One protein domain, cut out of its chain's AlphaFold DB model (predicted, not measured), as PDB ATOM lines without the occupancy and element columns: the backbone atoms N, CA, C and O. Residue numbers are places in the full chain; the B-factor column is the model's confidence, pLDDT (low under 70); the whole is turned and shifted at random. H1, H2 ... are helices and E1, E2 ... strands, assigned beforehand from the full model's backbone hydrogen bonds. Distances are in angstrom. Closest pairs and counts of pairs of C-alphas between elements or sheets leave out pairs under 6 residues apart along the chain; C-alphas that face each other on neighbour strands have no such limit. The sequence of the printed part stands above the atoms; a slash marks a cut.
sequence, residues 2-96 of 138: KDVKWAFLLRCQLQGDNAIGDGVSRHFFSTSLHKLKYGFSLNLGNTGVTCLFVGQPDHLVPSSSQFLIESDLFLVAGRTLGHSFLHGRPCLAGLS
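What this domain is: This is residues 2 to 96 of the 138 residues of an uncharacterized protein of Ameiurus melas (UniProt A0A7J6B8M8). A small two-strand hairpin, E1 and E2, lies by the last residues of the long helix H1, and a second helix, H3, crosses H1 steeply to make the core with it. The short helix H2 lies just before H3, away from H1, and long loops with no named element, residues 2 to 21 and 39 to 52, make up much of the rest. The printed part has 95 residues, with three named helices and two named strands in the order H1, E1, E2, H2, H3; the sheet E1 - E2 is antiparallel, and the class is mostly helix, though under half of the residues are in named elements. The whole is only just compact, close to loose, with a radius of gyration of the C-alphas of 14.4 A and spans of 35 by 31 by 29 A.

Where its parts are: E1 is residues 53 to 56, 9.8 A long, and E2 is residues 59 to 62, 10.4 A long. H1, residues 22 to 38, runs 24.0 A from C-alpha 22 at (179.480, 204.373, 218.869). H2 is residues 66 to 70, 6.1 A long. H3, residues 73 to 86, runs 19.8 A to C-alpha 86 at (188.581, 211.218, 209.842).

How they stand to each other: E1 and E2 form a hairpin, antiparallel at 151 degrees, with N 54 and O 61 within hydrogen-bond range at 2.8 A. The closest C-alphas of H1 and E1, those of Lys 37 and Phe 53, are 6.5 A apart. H1, with residues 29 to 36 alone, touches H3 at a steep tilt of 47 degrees, opposite ways; their closest C-alphas, Phe 29 and Ser 84, are 6.7 A apart. H2 and H3 are close but not clearly touching, the closest C-alphas being Leu 68 and Phe 74 at 7.3 A. H1 and H2 are apart. Every O i to N i+4 pair is within hydrogen-bond range in H1, H2 and H3.

The domain as a whole: The C-alphas farthest apart, Lys 2 and Gln 56, are 41.0 A from each other. The printed part has no cut, and the link from H1 to E1 is long, with 14 residues. The mean pLDDT of the printed part is 87.8, with residues 2 to 3 and 43 to 47 under 70.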
ATOM      1  N   LYS A   2     172.753 224.332 201.785       51.69
ATOM      2  CA  LYS A   2     172.903 224.520 203.246       51.69
ATOM      3  C   LYS A   2     174.295 224.057 203.697       51.69
ATOM      4  O   LYS A   2     174.821 223.140 203.078       51.69
ATOM      5  N   ASP A   3     174.834 224.655 204.761       67.94
ATOM      6  CA  ASP A   3     176.088 224.284 205.438       67.94
ATOM      7  C   ASP A   3     176.192 222.771 205.706       67.94
ATOM      8  O   ASP A   3     175.781 222.270 206.757       67.94
ATOM      9  N   VAL A   4     176.738 222.012 204.755       70.00
ATOM     10  CA  VAL A   4     177.036 220.593 204.962       70.00
ATOM     11  C   VAL A   4     178.348 220.509 205.729       70.00
ATOM     12  O   VAL A   4     179.419 220.804 205.203       70.00
ATOM     13  N   LYS A   5     178.272 220.092 206.994       77.88
ATOM     14  CA  LYS A   5     179.450 219.868 207.837       77.88
ATOM     15  C   LYS A   5     180.059 218.499 207.537       77.88
ATOM     16  O   LYS A   5     179.868 217.552 208.294       77.88
ATOM     17  N   TRP A   6     180.790 218.408 206.426       73.75
ATOM     18  CA  TRP A   6     181.389 217.165 205.917       73.75
ATOM     19  C   TRP A   6     182.286 216.432 206.924       73.75
ATOM     20  O   TRP A   6     182.311 215.212 206.936       73.75
ATOM     21  N   ALA A   7     182.981 217.155 207.803       76.56
ATOM     22  CA  ALA A   7     183.862 216.556 208.810       76.56
ATOM     23  C   ALA A   7     183.166 216.250 210.152       76.56
ATOM     24  O   ALA A   7     183.816 215.815 211.102       76.56
ATOM     25  N   PHE A   8     181.858 216.500 210.279       80.38
ATOM     26  CA  PHE A   8     181.158 216.270 211.540       80.38
ATOM     27  C   PHE A   8     181.057 214.773 211.872       80.38
ATOM     28  O   PHE A   8     181.126 213.909 210.990       80.38
ATOM     29  N   LEU A   9     180.889 214.466 213.161       77.06
ATOM     30  CA  LEU A   9     180.709 213.099 213.639       77.06
ATOM     31  C   LEU A   9     179.492 212.452 212.973       77.06
ATOM     32  O   LEU A   9     178.375 212.972 213.056       77.06
ATOM     33  N   LEU A  10     179.706 211.289 212.358       81.44
ATOM     34  CA  LEU A  10     178.630 210.523 211.746       81.44
ATOM     35  C   LEU A  10     177.692 209.974 212.831       81.44
ATOM     36  O   LEU A  10     178.111 209.206 213.703       81.44
ATOM     37  N   ARG A  11     176.414 210.354 212.753       83.06
ATOM     38  CA  ARG A  11     175.337 209.775 213.563       83.06
ATOM     39  C   ARG A  11     174.568 208.778 212.709       83.06
ATOM     40  O   ARG A  11     173.910 209.174 211.752       83.06
ATOM     41  N   CYS A  12     174.663 207.504 213.068       85.75
ATOM     42  CA  CYS A  12     173.943 206.423 212.410       85.75
ATOM     43  C   CYS A  12     172.794 205.942 213.293       85.75
ATOM     44  O   CYS A  12     172.955 205.801 214.504       85.75
ATOM     45  N   GLN A  13     171.663 205.646 212.661       89.56
ATOM     46  CA  GLN A  13     170.552 204.911 213.249       89.56
ATOM     47  C   GLN A  13     170.157 203.826 212.252       89.56
ATOM     48  O   GLN A  13     170.019 204.109 211.061       89.56
ATOM     49  N   LEU A  14     170.015 202.588 212.721       89.06
ATOM     50  CA  LEU A  14     169.558 201.483 211.884       89.06
ATOM     51  C   LEU A  14     168.036 201.418 211.968       89.06
ATOM     52  O   LEU A  14     167.457 201.463 213.052       89.06
ATOM     53  N   GLN A  15     167.376 201.358 210.817       91.38
ATOM     54  CA  GLN A  15     165.921 201.313 210.778       91.38
ATOM     55  C   GLN A  15     165.413 200.036 211.460       91.38
ATOM     56  O   GLN A  15     165.836 198.937 211.113       91.38
ATOM     57  N   GLY A  16     164.493 200.191 212.413       92.00
ATOM     58  CA  GLY A  16     163.945 199.075 213.191       92.00
ATOM     59  C   GLY A  16     164.802 198.643 214.387       92.00
ATOM     60  O   GLY A  16     164.399 197.728 215.098       92.00
ATOM     61  N   ASP A  17     165.933 199.307 214.637       88.56
ATOM     62  CA  ASP A  17     166.782 199.089 215.808       88.56
ATOM     63  C   ASP A  17     166.803 200.351 216.691       88.56
ATOM     64  O   ASP A  17     166.913 201.480 216.203       88.56
ATOM     65  N   ASN A  18     166.696 200.160 218.006       90.69
ATOM     66  CA  ASN A  18     166.741 201.237 218.996       90.69
ATOM     67  C   ASN A  18     168.174 201.554 219.461       90.69
ATOM     68  O   ASN A  18     168.368 202.461 220.274       90.69
ATOM     69  N   ALA A  19     169.175 200.809 218.984       89.19
ATOM     70  CA  ALA A  19     170.571 201.052 219.297       89.19
ATOM     71  C   ALA A  19     171.013 202.458 218.853       89.19
ATOM     72  O   ALA A  19     170.691 202.935 217.763       89.19
ATOM     73  N   ILE A  20     171.805 203.110 219.705       88.62
ATOM     74  CA  ILE A  20     172.399 204.427 219.461       88.62
ATOM     75  C   ILE A  20     173.863 204.447 219.917       88.62
ATOM     76  O   ILE A  20     174.296 203.617 220.717       88.62
ATOM     77  N   GLY A  21     174.630 205.426 219.433       87.31
ATOM     78  CA  GLY A  21     176.011 205.663 219.866       87.31
ATOM     79  C   GLY A  21     177.073 204.952 219.020       87.31
ATOM     80  O   GLY A  21     176.846 204.601 217.863       87.31
ATOM     81  N   ASP A  22     178.266 204.779 219.599       88.25
ATOM     82  CA  ASP A  22     179.480 204.373 218.869       88.25
ATOM     83  C   ASP A  22     179.378 202.992 218.212       88.25
ATOM     84  O   ASP A  22     179.889 202.792 217.111       88.25
ATOM     85  N   GLY A  23     178.694 202.046 218.862       89.94
ATOM     86  CA  GLY A  23     178.532 200.686 218.345       89.94
ATOM     87  C   GLY A  23     177.815 200.656 216.993       89.94
ATOM     88  O   GLY A  23     178.240 199.939 216.089       89.94
ATOM     89  N   VAL A  24     176.793 201.498 216.826       91.75
ATOM     90  CA  VAL A  24     176.027 201.601 215.577       91.75
ATOM     91  C   VAL A  24     176.880 202.205 214.468       91.75
ATOM     92  O   VAL A  24     176.937 201.661 213.367       91.75
ATOM     93  N   SER A  25     177.605 203.287 214.765       90.56
ATOM     94  CA  SER A  25     178.528 203.894 213.801       90.56
ATOM     95  C   SER A  25     179.637 202.916 213.400       90.56
ATOM     96  O   SER A  25     179.950 202.795 212.218       90.56
ATOM     97  N   ARG A  26     180.200 202.158 214.350       90.50
ATOM     98  CA  ARG A  26     181.202 201.118 214.067       90.50
ATOM     99  C   ARG A  26     180.644 200.039 213.147       90.50
ATOM    100  O   ARG A  26     181.274 199.728 212.142       90.50
ATOM    101  N   HIS A  27     179.463 199.510 213.463       92.25
ATOM    102  CA  HIS A  27     178.792 198.516 212.632       92.25
ATOM    103  C   HIS A  27     178.547 199.036 211.210       92.25
ATOM    104  O   HIS A  27     178.827 198.328 210.241       92.25
ATOM    105  N   PHE A  28     178.095 200.287 211.075       92.56
ATOM    106  CA  PHE A  28     177.897 200.934 209.780       92.56
ATOM    107  C   PHE A  28     179.188 200.988 208.952       92.56
ATOM    108  O   PHE A  28     179.178 200.559 207.797       92.56
ATOM    109  N   PHE A  29     180.302 201.465 209.522       93.50
ATOM    110  CA  PHE A  29     181.571 201.545 208.791       93.50
ATOM    111  C   PHE A  29     182.113 200.161 208.442       93.50
ATOM    112  O   PHE A  29     182.476 199.931 207.292       93.50
ATOM    113  N   SER A  30     182.113 199.217 209.389       93.06
ATOM    114  CA  SER A  30     182.554 197.841 209.138       93.06
ATOM    115  C   SER A  30     181.761 197.191 208.005       93.06
ATOM    116  O   SER A  30     182.350 196.612 207.096       93.06
ATOM    117  N   THR A  31     180.437 197.341 208.014       93.44
ATOM    118  CA  THR A  31     179.564 196.778 206.978       93.44
ATOM    119  C   THR A  31     179.772 197.468 205.635       93.44
ATOM    120  O   THR A  31     179.909 196.796 204.614       93.44
ATOM    121  N   SER A  32     179.846 198.800 205.623       93.56
ATOM    122  CA  SER A  32     180.039 199.572 204.392       93.56
ATOM    123  C   SER A  32     181.376 199.249 203.732       93.56
ATOM    124  O   SER A  32     181.414 198.968 202.541       93.56
ATOM    125  N   LEU A  33     182.471 199.205 204.496       94.75
ATOM    126  CA  LEU A  33     183.799 198.875 203.972       94.75
ATOM    127  C   LEU A  33     183.890 197.423 203.508       94.75
ATOM    128  O   LEU A  33     184.493 197.150 202.473       94.75
ATOM    129  N   HIS A  34     183.248 196.497 204.225       94.00
ATOM    130  CA  HIS A  34     183.139 195.111 203.782       94.00
ATOM    131  C   HIS A  34     182.403 195.019 202.439       94.00
ATOM    132  O   HIS A  34     182.847 194.319 201.535       94.00
ATOM    133  N   LYS A  35     181.293 195.747 202.272       93.69
ATOM    134  CA  LYS A  35     180.547 195.802 201.006       93.69
ATOM    135  C   LYS A  35     181.331 196.500 199.892       93.69
ATOM    136  O   LYS A  35     181.242 196.079 198.747       93.69
ATOM    137  N   LEU A  36     182.145 197.509 200.206       94.31
ATOM    138  CA  LEU A  36     183.063 198.100 199.230       94.31
ATOM    139  C   LEU A  36     184.124 197.092 198.768       94.31
ATOM    140  O   LEU A  36     184.403 197.029 197.577       94.31
ATOM    141  N   LYS A  37     184.674 196.284 199.685       93.62
ATOM    142  CA  LYS A  37     185.710 195.288 199.369       93.62
ATOM    143  C   LYS A  37     185.175 194.068 198.612       93.62
ATOM    144  O   LYS A  37     185.840 193.584 197.707       93.62
ATOM    145  N   TYR A  38     184.006 193.561 199.000       92.06
ATOM    146  CA  TYR A  38     183.479 192.273 198.520       92.06
ATOM    147  C   TYR A  38     182.211 192.391 197.668       92.06
ATOM    148  O   TYR A  38     181.666 191.385 197.223       92.06
ATOM    149  N   GLY A  39     181.732 193.611 197.451       91.75
ATOM    150  CA  GLY A  39     180.563 193.898 196.638       91.75
ATOM    151  C   GLY A  39     179.237 193.937 197.401       91.75
ATOM    152  O   GLY A  39     179.091 193.543 198.564       91.75
ATOM    153  N   PHE A  40     178.237 194.459 196.701       88.44
ATOM    154  CA  PHE A  40     176.878 194.677 197.166       88.44
ATOM    155  C   PHE A  40     175.949 193.606 196.612       88.44
ATOM    156  O   PHE A  40     176.019 193.246 195.443       88.44
ATOM    157  N   SER A  41     175.006 193.163 197.439       82.56
ATOM    158  CA  SER A  41     173.926 192.252 197.038       82.56
ATOM    159  C   SER A  41     172.774 193.048 196.419       82.56
ATOM    160  O   SER A  41     171.626 192.931 196.836       82.56
ATOM    161  N   LEU A  42     173.104 193.955 195.504       74.12
ATOM    162  CA  LEU A  42     172.142 194.740 194.753       74.12
ATOM    163  C   LEU A  42     172.221 194.244 193.310       74.12
ATOM    164  O   LEU A  42     173.308 194.168 192.755       74.12
ATOM    165  N   ASN A  43     171.094 193.880 192.705       66.50
ATOM    166  CA  ASN A  43     171.062 193.371 191.329       66.50
ATOM    167  C   ASN A  43     171.150 194.519 190.305       66.50
ATOM    168  O   ASN A  43     170.279 194.677 189.451       66.50
ATOM    169  N   LEU A  44     172.184 195.359 190.395       65.94
ATOM    170  CA  LEU A  44     172.434 196.405 189.405       65.94
ATOM    171  C   LEU A  44     173.208 195.750 188.254       65.94
ATOM    172  O   LEU A  44     174.394 195.462 188.385       65.94
ATOM    173  N   GLY A  45     172.509 195.450 187.154       59.94
ATOM    174  CA  GLY A  45     173.102 194.821 185.964       59.94
ATOM    175  C   GLY A  45     173.048 193.288 185.920       59.94
ATOM    176  O   GLY A  45     173.730 192.691 185.095       59.94
ATOM    177  N   ASN A  46     172.225 192.644 186.759       59.84
ATOM    178  CA  ASN A  46     171.960 191.194 186.722       59.84
ATOM    179  C   ASN A  46     173.180 190.284 187.016       59.84
ATOM    180  O   ASN A  46     173.221 189.139 186.576       59.84
ATOM    181  N   THR A  47     174.169 190.777 187.768       60.91
ATOM    182  CA  THR A  47     175.417 190.057 188.094       60.91
ATOM    183  C   THR A  47     175.391 189.331 189.446       60.91
ATOM    184  O   THR A  47     176.391 188.737 189.841       60.91
ATOM    185  N   GLY A  48     174.281 189.380 190.195       74.75
ATOM    186  CA  GLY A  48     174.146 188.803 191.543       74.75
ATOM    187  C   GLY A  48     174.897 189.575 192.639       74.75
ATOM    188  O   GLY A  48     174.353 189.795 193.723       74.75
ATOM    189  N   VAL A  49     176.115 190.038 192.348       84.44
ATOM    190  CA  VAL A  49     176.915 190.938 193.186       84.44
ATOM    191  C   VAL A  49     177.430 192.099 192.335       84.44
ATOM    192  O   VAL A  49     177.978 191.901 191.251       84.44
ATOM    193  N   THR A  50     177.269 193.322 192.833       89.12
ATOM    194  CA  THR A  50     177.827 194.535 192.225       89.12
ATOM    195  C   THR A  50     179.101 194.932 192.962       89.12
ATOM    196  O   THR A  50     179.049 195.232 194.153       89.12
ATOM    197  N   CYS A  51     180.239 194.981 192.274       92.50
ATOM    198  CA  CYS A  51     181.527 195.342 192.869       92.50
ATOM    199  C   CYS A  51     181.984 196.721 192.381       92.50
ATOM    200  O   CYS A  51     182.209 196.910 191.189       92.50
ATOM    201  N   LEU A  52     182.146 197.678 193.303       94.19
ATOM    202  CA  LEU A  52     182.745 198.983 192.986       94.19
ATOM    203  C   LEU A  52     184.257 198.894 192.781       94.19
ATOM    204  O   LEU A  52     184.815 199.669 192.012       94.19
ATOM    205  N   PHE A  53     184.898 197.948 193.461       95.19
ATOM    206  CA  PHE A  53     186.307 197.643 193.301       95.19
ATOM    207  C   PHE A  53     186.449 196.190 192.848       95.19
ATOM    208  O   PHE A  53     185.787 195.304 193.389       95.19
ATOM    209  N   VAL A  54     187.269 195.962 191.829       94.38
ATOM    210  CA  VAL A  54     187.471 194.675 191.152       94.38
ATOM    211  C   VAL A  54     188.962 194.389 191.016       94.38
ATOM    212  O   VAL A  54     189.787 195.269 191.238       94.38
ATOM    213  N   GLY A  55     189.312 193.161 190.649       92.88
ATOM    214  CA  GLY A  55     190.694 192.701 190.574       92.88
ATOM    215  C   GLY A  55     190.934 191.534 191.522       92.88
ATOM    216  O   GLY A  55     189.999 190.884 191.994       92.88
ATOM    217  N   GLN A  56     192.204 191.253 191.777       91.88
ATOM    218  CA  GLN A  56     192.620 190.134 192.618       91.88
ATOM    219  C   GLN A  56     192.683 190.532 194.105       91.88
ATOM    220  O   GLN A  56     192.713 191.725 194.427       91.88
ATOM    221  N   PRO A  57     192.714 189.554 195.033       91.12
ATOM    222  CA  PRO A  57     192.932 189.833 196.448       91.12
ATOM    223  C   PRO A  57     194.172 190.704 196.664       91.12
ATOM    224  O   PRO A  57     195.213 190.478 196.058       91.12
ATOM    225  N   ASP A  58     194.022 191.713 197.518       93.00
ATOM    226  CA  ASP A  58     195.047 192.706 197.861       93.00
ATOM    227  C   ASP A  58     195.558 193.590 196.707       93.00
ATOM    228  O   ASP A  58     196.490 194.366 196.902       93.00
ATOM    229  N   HIS A  59     194.888 193.567 195.549       95.25
ATOM    230  CA  HIS A  59     195.153 194.466 194.422       95.25
ATOM    231  C   HIS A  59     193.849 194.853 193.711       95.25
ATOM    232  O   HIS A  59     193.555 194.433 192.592       95.25
ATOM    233  N   LEU A  60     193.020 195.625 194.407       95.94
ATOM    234  CA  LEU A  60     191.726 196.082 193.916       95.94
ATOM    235  C   LEU A  60     191.835 197.444 193.225       95.94
ATOM    236  O   LEU A  60     192.412 198.391 193.766       95.94
ATOM    237  N   VAL A  61     191.197 197.566 192.067       95.44
ATOM    238  CA  VAL A  61     191.064 198.799 191.283       95.44
ATOM    239  C   VAL A  61     189.590 199.198 191.150       95.44
ATOM    240  O   VAL A  61     188.714 198.341 191.290       95.44
ATOM    241  N   PRO A  62     189.265 200.478 190.901       94.50
ATOM    242  CA  PRO A  62     187.894 200.887 190.606       94.50
ATOM    243  C   PRO A  62     187.331 200.134 189.399       94.50
ATOM    244  O   PRO A  62     188.018 199.943 188.397       94.50
ATOM    245  N   SER A  63     186.067 199.729 189.476       93.25
ATOM    246  CA  SER A  63     185.360 199.141 188.339       93.25
ATOM    247  C   SER A  63     185.234 200.142 187.189       93.25
ATOM    248  O   SER A  63     184.841 201.290 187.397       93.25
ATOM    249  N   SER A  64     185.493 199.675 185.968       91.00
ATOM    250  CA  SER A  64     185.280 200.416 184.719       91.00
ATOM    251  C   SER A  64     183.832 200.357 184.209       91.00
ATOM    252  O   SER A  64     183.540 200.835 183.116       91.00
ATOM    253  N   SER A  65     182.907 199.764 184.975       89.88
ATOM    254  CA  SER A  65     181.494 199.683 184.598       89.88
ATOM    255  C   SER A  65     180.890 201.078 184.426       89.88
ATOM    256  O   SER A  65     180.752 201.822 185.398       89.88
ATOM    257  N   GLN A  66     180.457 201.397 183.202       90.31
ATOM    258  CA  GLN A  66     179.859 202.694 182.867       90.31
ATOM    259  C   GLN A  66     178.669 203.032 183.771       90.31
ATOM    260  O   GLN A  66     178.548 204.150 184.259       90.31
ATOM    261  N   PHE A  67     177.843 202.033 184.077       88.75
ATOM    262  CA  PHE A  67     176.710 202.186 184.978       88.75
ATOM    263  C   PHE A  67     177.134 202.624 186.394       88.75
ATOM    264  O   PHE A  67     176.469 203.451 187.014       88.75
ATOM    265  N   LEU A  68     178.245 202.091 186.920       91.50
ATOM    266  CA  LEU A  68     178.759 202.488 188.235       91.50
ATOM    267  C   LEU A  68     179.405 203.873 188.195       91.50
ATOM    268  O   LEU A  68     179.235 204.632 189.147       91.50
ATOM    269  N   ILE A  69     180.093 204.208 187.099       91.56
ATOM    270  CA  ILE A  69     180.710 205.523 186.873       91.56
ATOM    271  C   ILE A  69     179.651 206.631 186.792       91.56
ATOM    272  O   ILE A  69     179.836 207.696 187.373       91.56
ATOM    273  N   GLU A  70     178.536 206.380 186.107       92.44
ATOM    274  CA  GLU A  70     177.424 207.333 185.966       92.44
ATOM    275  C   GLU A  70     176.559 207.445 187.231       92.44
ATOM    276  O   GLU A  70     175.758 208.369 187.366       92.44
ATOM    277  N   SER A  71     176.715 206.509 188.168       90.31
ATOM    278  CA  SER A  71     176.021 206.531 189.452       90.31
ATOM    279  C   SER A  71     176.774 207.345 190.511       90.31
ATOM    280  O   SER A  71     177.993 207.492 190.477       90.31
ATOM    281  N   ASP A  72     176.070 207.747 191.570       93.62
ATOM    282  CA  ASP A  72     176.691 208.370 192.748       93.62
ATOM    283  C   ASP A  72     177.422 207.368 193.670       93.62
ATOM    284  O   ASP A  72     177.877 207.726 194.759       93.62
ATOM    285  N   LEU A  73     177.553 206.092 193.289       92.56
ATOM    286  CA  LEU A  73     178.097 205.063 194.180       92.56
ATOM    287  C   LEU A  73     179.581 205.282 194.510       92.56
ATOM    288  O   LEU A  73     179.972 205.103 195.666       92.56
ATOM    289  N   PHE A  74     180.401 205.742 193.558       93.81
ATOM    290  CA  PHE A  74     181.795 206.109 193.846       93.81
ATOM    291  C   PHE A  74     181.905 207.363 194.719       93.81
ATOM    292  O   PHE A  74     182.787 207.441 195.577       93.81
ATOM    293  N   LEU A  75     180.976 208.313 194.584       93.00
ATOM    294  CA  LEU A  75     180.895 209.474 195.471       93.00
ATOM    295  C   LEU A  75     180.570 209.041 196.909       93.00
ATOM    296  O   LEU A  75     181.198 209.509 197.863       93.00
ATOM    297  N   VAL A  76     179.619 208.119 197.079       92.38
ATOM    298  CA  VAL A  76     179.278 207.533 198.384       92.38
ATOM    299  C   VAL A  76     180.454 206.736 198.954       92.38
ATOM    300  O   VAL A  76     180.757 206.872 200.143       92.38
ATOM    301  N   ALA A  77     181.156 205.957 198.127       94.25
ATOM    302  CA  ALA A  77     182.357 205.230 198.531       94.25
ATOM    303  C   ALA A  77     183.448 206.186 199.030       94.25
ATOM    304  O   ALA A  77     183.923 206.029 200.153       94.25
ATOM    305  N   GLY A  78     183.775 207.230 198.263       92.81
ATOM    306  CA  GLY A  78     184.762 208.240 198.650       92.81
ATOM    307  C   GLY A  78     184.410 208.933 199.969       92.81
ATOM    308  O   GLY A  78     185.256 209.056 200.853       92.81
ATOM    309  N   ARG A  79     183.136 209.300 200.166       91.25
ATOM    310  CA  ARG A  79     182.658 209.867 201.440       91.25
ATOM    311  C   ARG A  79     182.791 208.882 202.593       91.25
ATOM    312  O   ARG A  79     183.208 209.274 203.678       91.25
ATOM    313  N   THR A  80     182.460 207.616 202.365       92.56
ATOM    314  CA  THR A  80     182.570 206.560 203.377       92.56
ATOM    315  C   THR A  80     184.024 206.373 203.798       92.56
ATOM    316  O   THR A  80     184.304 206.366 204.994       92.56
ATOM    317  N   LEU A  81     184.953 206.306 202.837       92.75
ATOM    318  CA  LEU A  81     186.393 206.206 203.090       92.75
ATOM    319  C   LEU A  81     186.915 207.424 203.858       92.75
ATOM    320  O   LEU A  81     187.571 207.261 204.886       92.75
ATOM    321  N   GLY A  82     186.565 208.634 203.413       90.88
ATOM    322  CA  GLY A  82     186.970 209.876 204.069       90.88
ATOM    323  C   GLY A  82     186.447 209.981 205.503       90.88
ATOM    324  O   GLY A  82     187.208 210.279 206.420       90.88
ATOM    325  N   HIS A  83     185.172 209.662 205.734       90.94
ATOM    326  CA  HIS A  83     184.616 209.612 207.087       90.94
ATOM    327  C   HIS A  83     185.276 208.534 207.945       90.94
ATOM    328  O   HIS A  83     185.501 208.763 209.133       90.94
ATOM    329  N   SER A  84     185.584 207.375 207.363       91.56
ATOM    330  CA  SER A  84     186.252 206.302 208.089       91.56
ATOM    331  C   SER A  84     187.619 206.763 208.597       91.56
ATOM    332  O   SER A  84     187.918 206.638 209.783       91.56
ATOM    333  N   PHE A  85     188.393 207.404 207.717       89.38
ATOM    334  CA  PHE A  85     189.691 207.988 208.036       89.38
ATOM    335  C   PHE A  85     189.597 209.080 209.112       89.38
ATOM    336  O   PHE A  85     190.265 208.991 210.140       89.38
ATOM    337  N   LEU A  86     188.723 210.078 208.923       89.56
ATOM    338  CA  LEU A  86     188.581 211.218 209.842       89.56
ATOM    339  C   LEU A  86     188.187 210.808 211.267       89.56
ATOM    340  O   LEU A  86     188.556 211.484 212.223       89.56
ATOM    341  N   HIS A  87     187.433 209.718 211.411       87.38
ATOM    342  CA  HIS A  87     186.894 209.265 212.697       87.38
ATOM    343  C   HIS A  87     187.638 208.054 213.280       87.38
ATOM    344  O   HIS A  87     187.114 207.411 214.192       87.38
ATOM    345  N   GLY A  88     188.824 207.713 212.757       87.12
ATOM    346  CA  GLY A  88     189.650 206.607 213.265       87.12
ATOM    347  C   GLY A  88     188.968 205.237 213.171       87.12
ATOM    348  O   GLY A  88     189.116 204.390 214.051       87.12
ATOM    349  N   ARG A  89     188.145 205.041 212.140       89.62
ATOM    350  CA  ARG A  89     187.441 203.787 211.844       89.62
ATOM    351  C   ARG A  89     188.296 202.934 210.894       89.62
ATOM    352  O   ARG A  89     189.321 203.411 210.414       89.62
ATOM    353  N   PRO A  90     187.931 201.664 210.631       89.31
ATOM    354  CA  PRO A  90     188.739 200.796 209.777       89.31
ATOM    355  C   PRO A  90     189.006 201.408 208.395       89.31
ATOM    356  O   PRO A  90     188.154 202.091 207.835       89.31
ATOM    357  N   CYS A  91     190.169 201.153 207.811       88.44
ATOM    358  CA  CYS A  91     190.463 201.582 206.443       88.44
ATOM    359  C   CYS A  91     190.105 200.476 205.446       88.44
ATOM    360  O   CYS A  91     190.165 199.288 205.773       88.44
ATOM    361  N   LEU A  92     189.759 200.859 204.216       91.75
ATOM    362  CA  LEU A  92     189.683 199.900 203.116       91.75
ATOM    363  C   LEU A  92     191.108 199.489 202.730       91.75
ATOM    364  O   LEU A  92     191.906 200.330 202.327       91.75
ATOM    365  N   ALA A  93     191.417 198.204 202.885       91.94
ATOM    366  CA  ALA A  93     192.723 197.630 202.576       91.94
ATOM    367  C   ALA A  93     192.675 196.773 201.306       91.94
ATOM    368  O   ALA A  93     191.629 196.203 200.978       91.94
ATOM    369  N   GLY A  94     193.834 196.626 200.660       94.12
ATOM    370  CA  GLY A  94     193.993 195.829 199.444       94.12
ATOM    371  C   GLY A  94     193.640 196.580 198.162       94.12
ATOM    372  O   GLY A  94     193.255 195.949 197.187       94.12
ATOM    373  N   LEU A  95     193.705 197.914 198.172       95.12
ATOM    374  CA  LEU A  95     193.631 198.729 196.960       95.12
ATOM    375  C   LEU A  95     194.984 198.722 196.241       95.12
ATOM    376  O   LEU A  95     196.024 198.723 196.899       95.12
ATOM    377  N   SER A  96     194.958 198.787 194.912       95.62
ATOM    378  CA  SER A  96     196.148 199.001 194.086       95.62
ATOM    379  C   SER A  96     196.918 200.247 194.532       95.62
ATOM    380  O   SER A  96     196.334 201.308 194.777       95.62
TER     381      SER A  96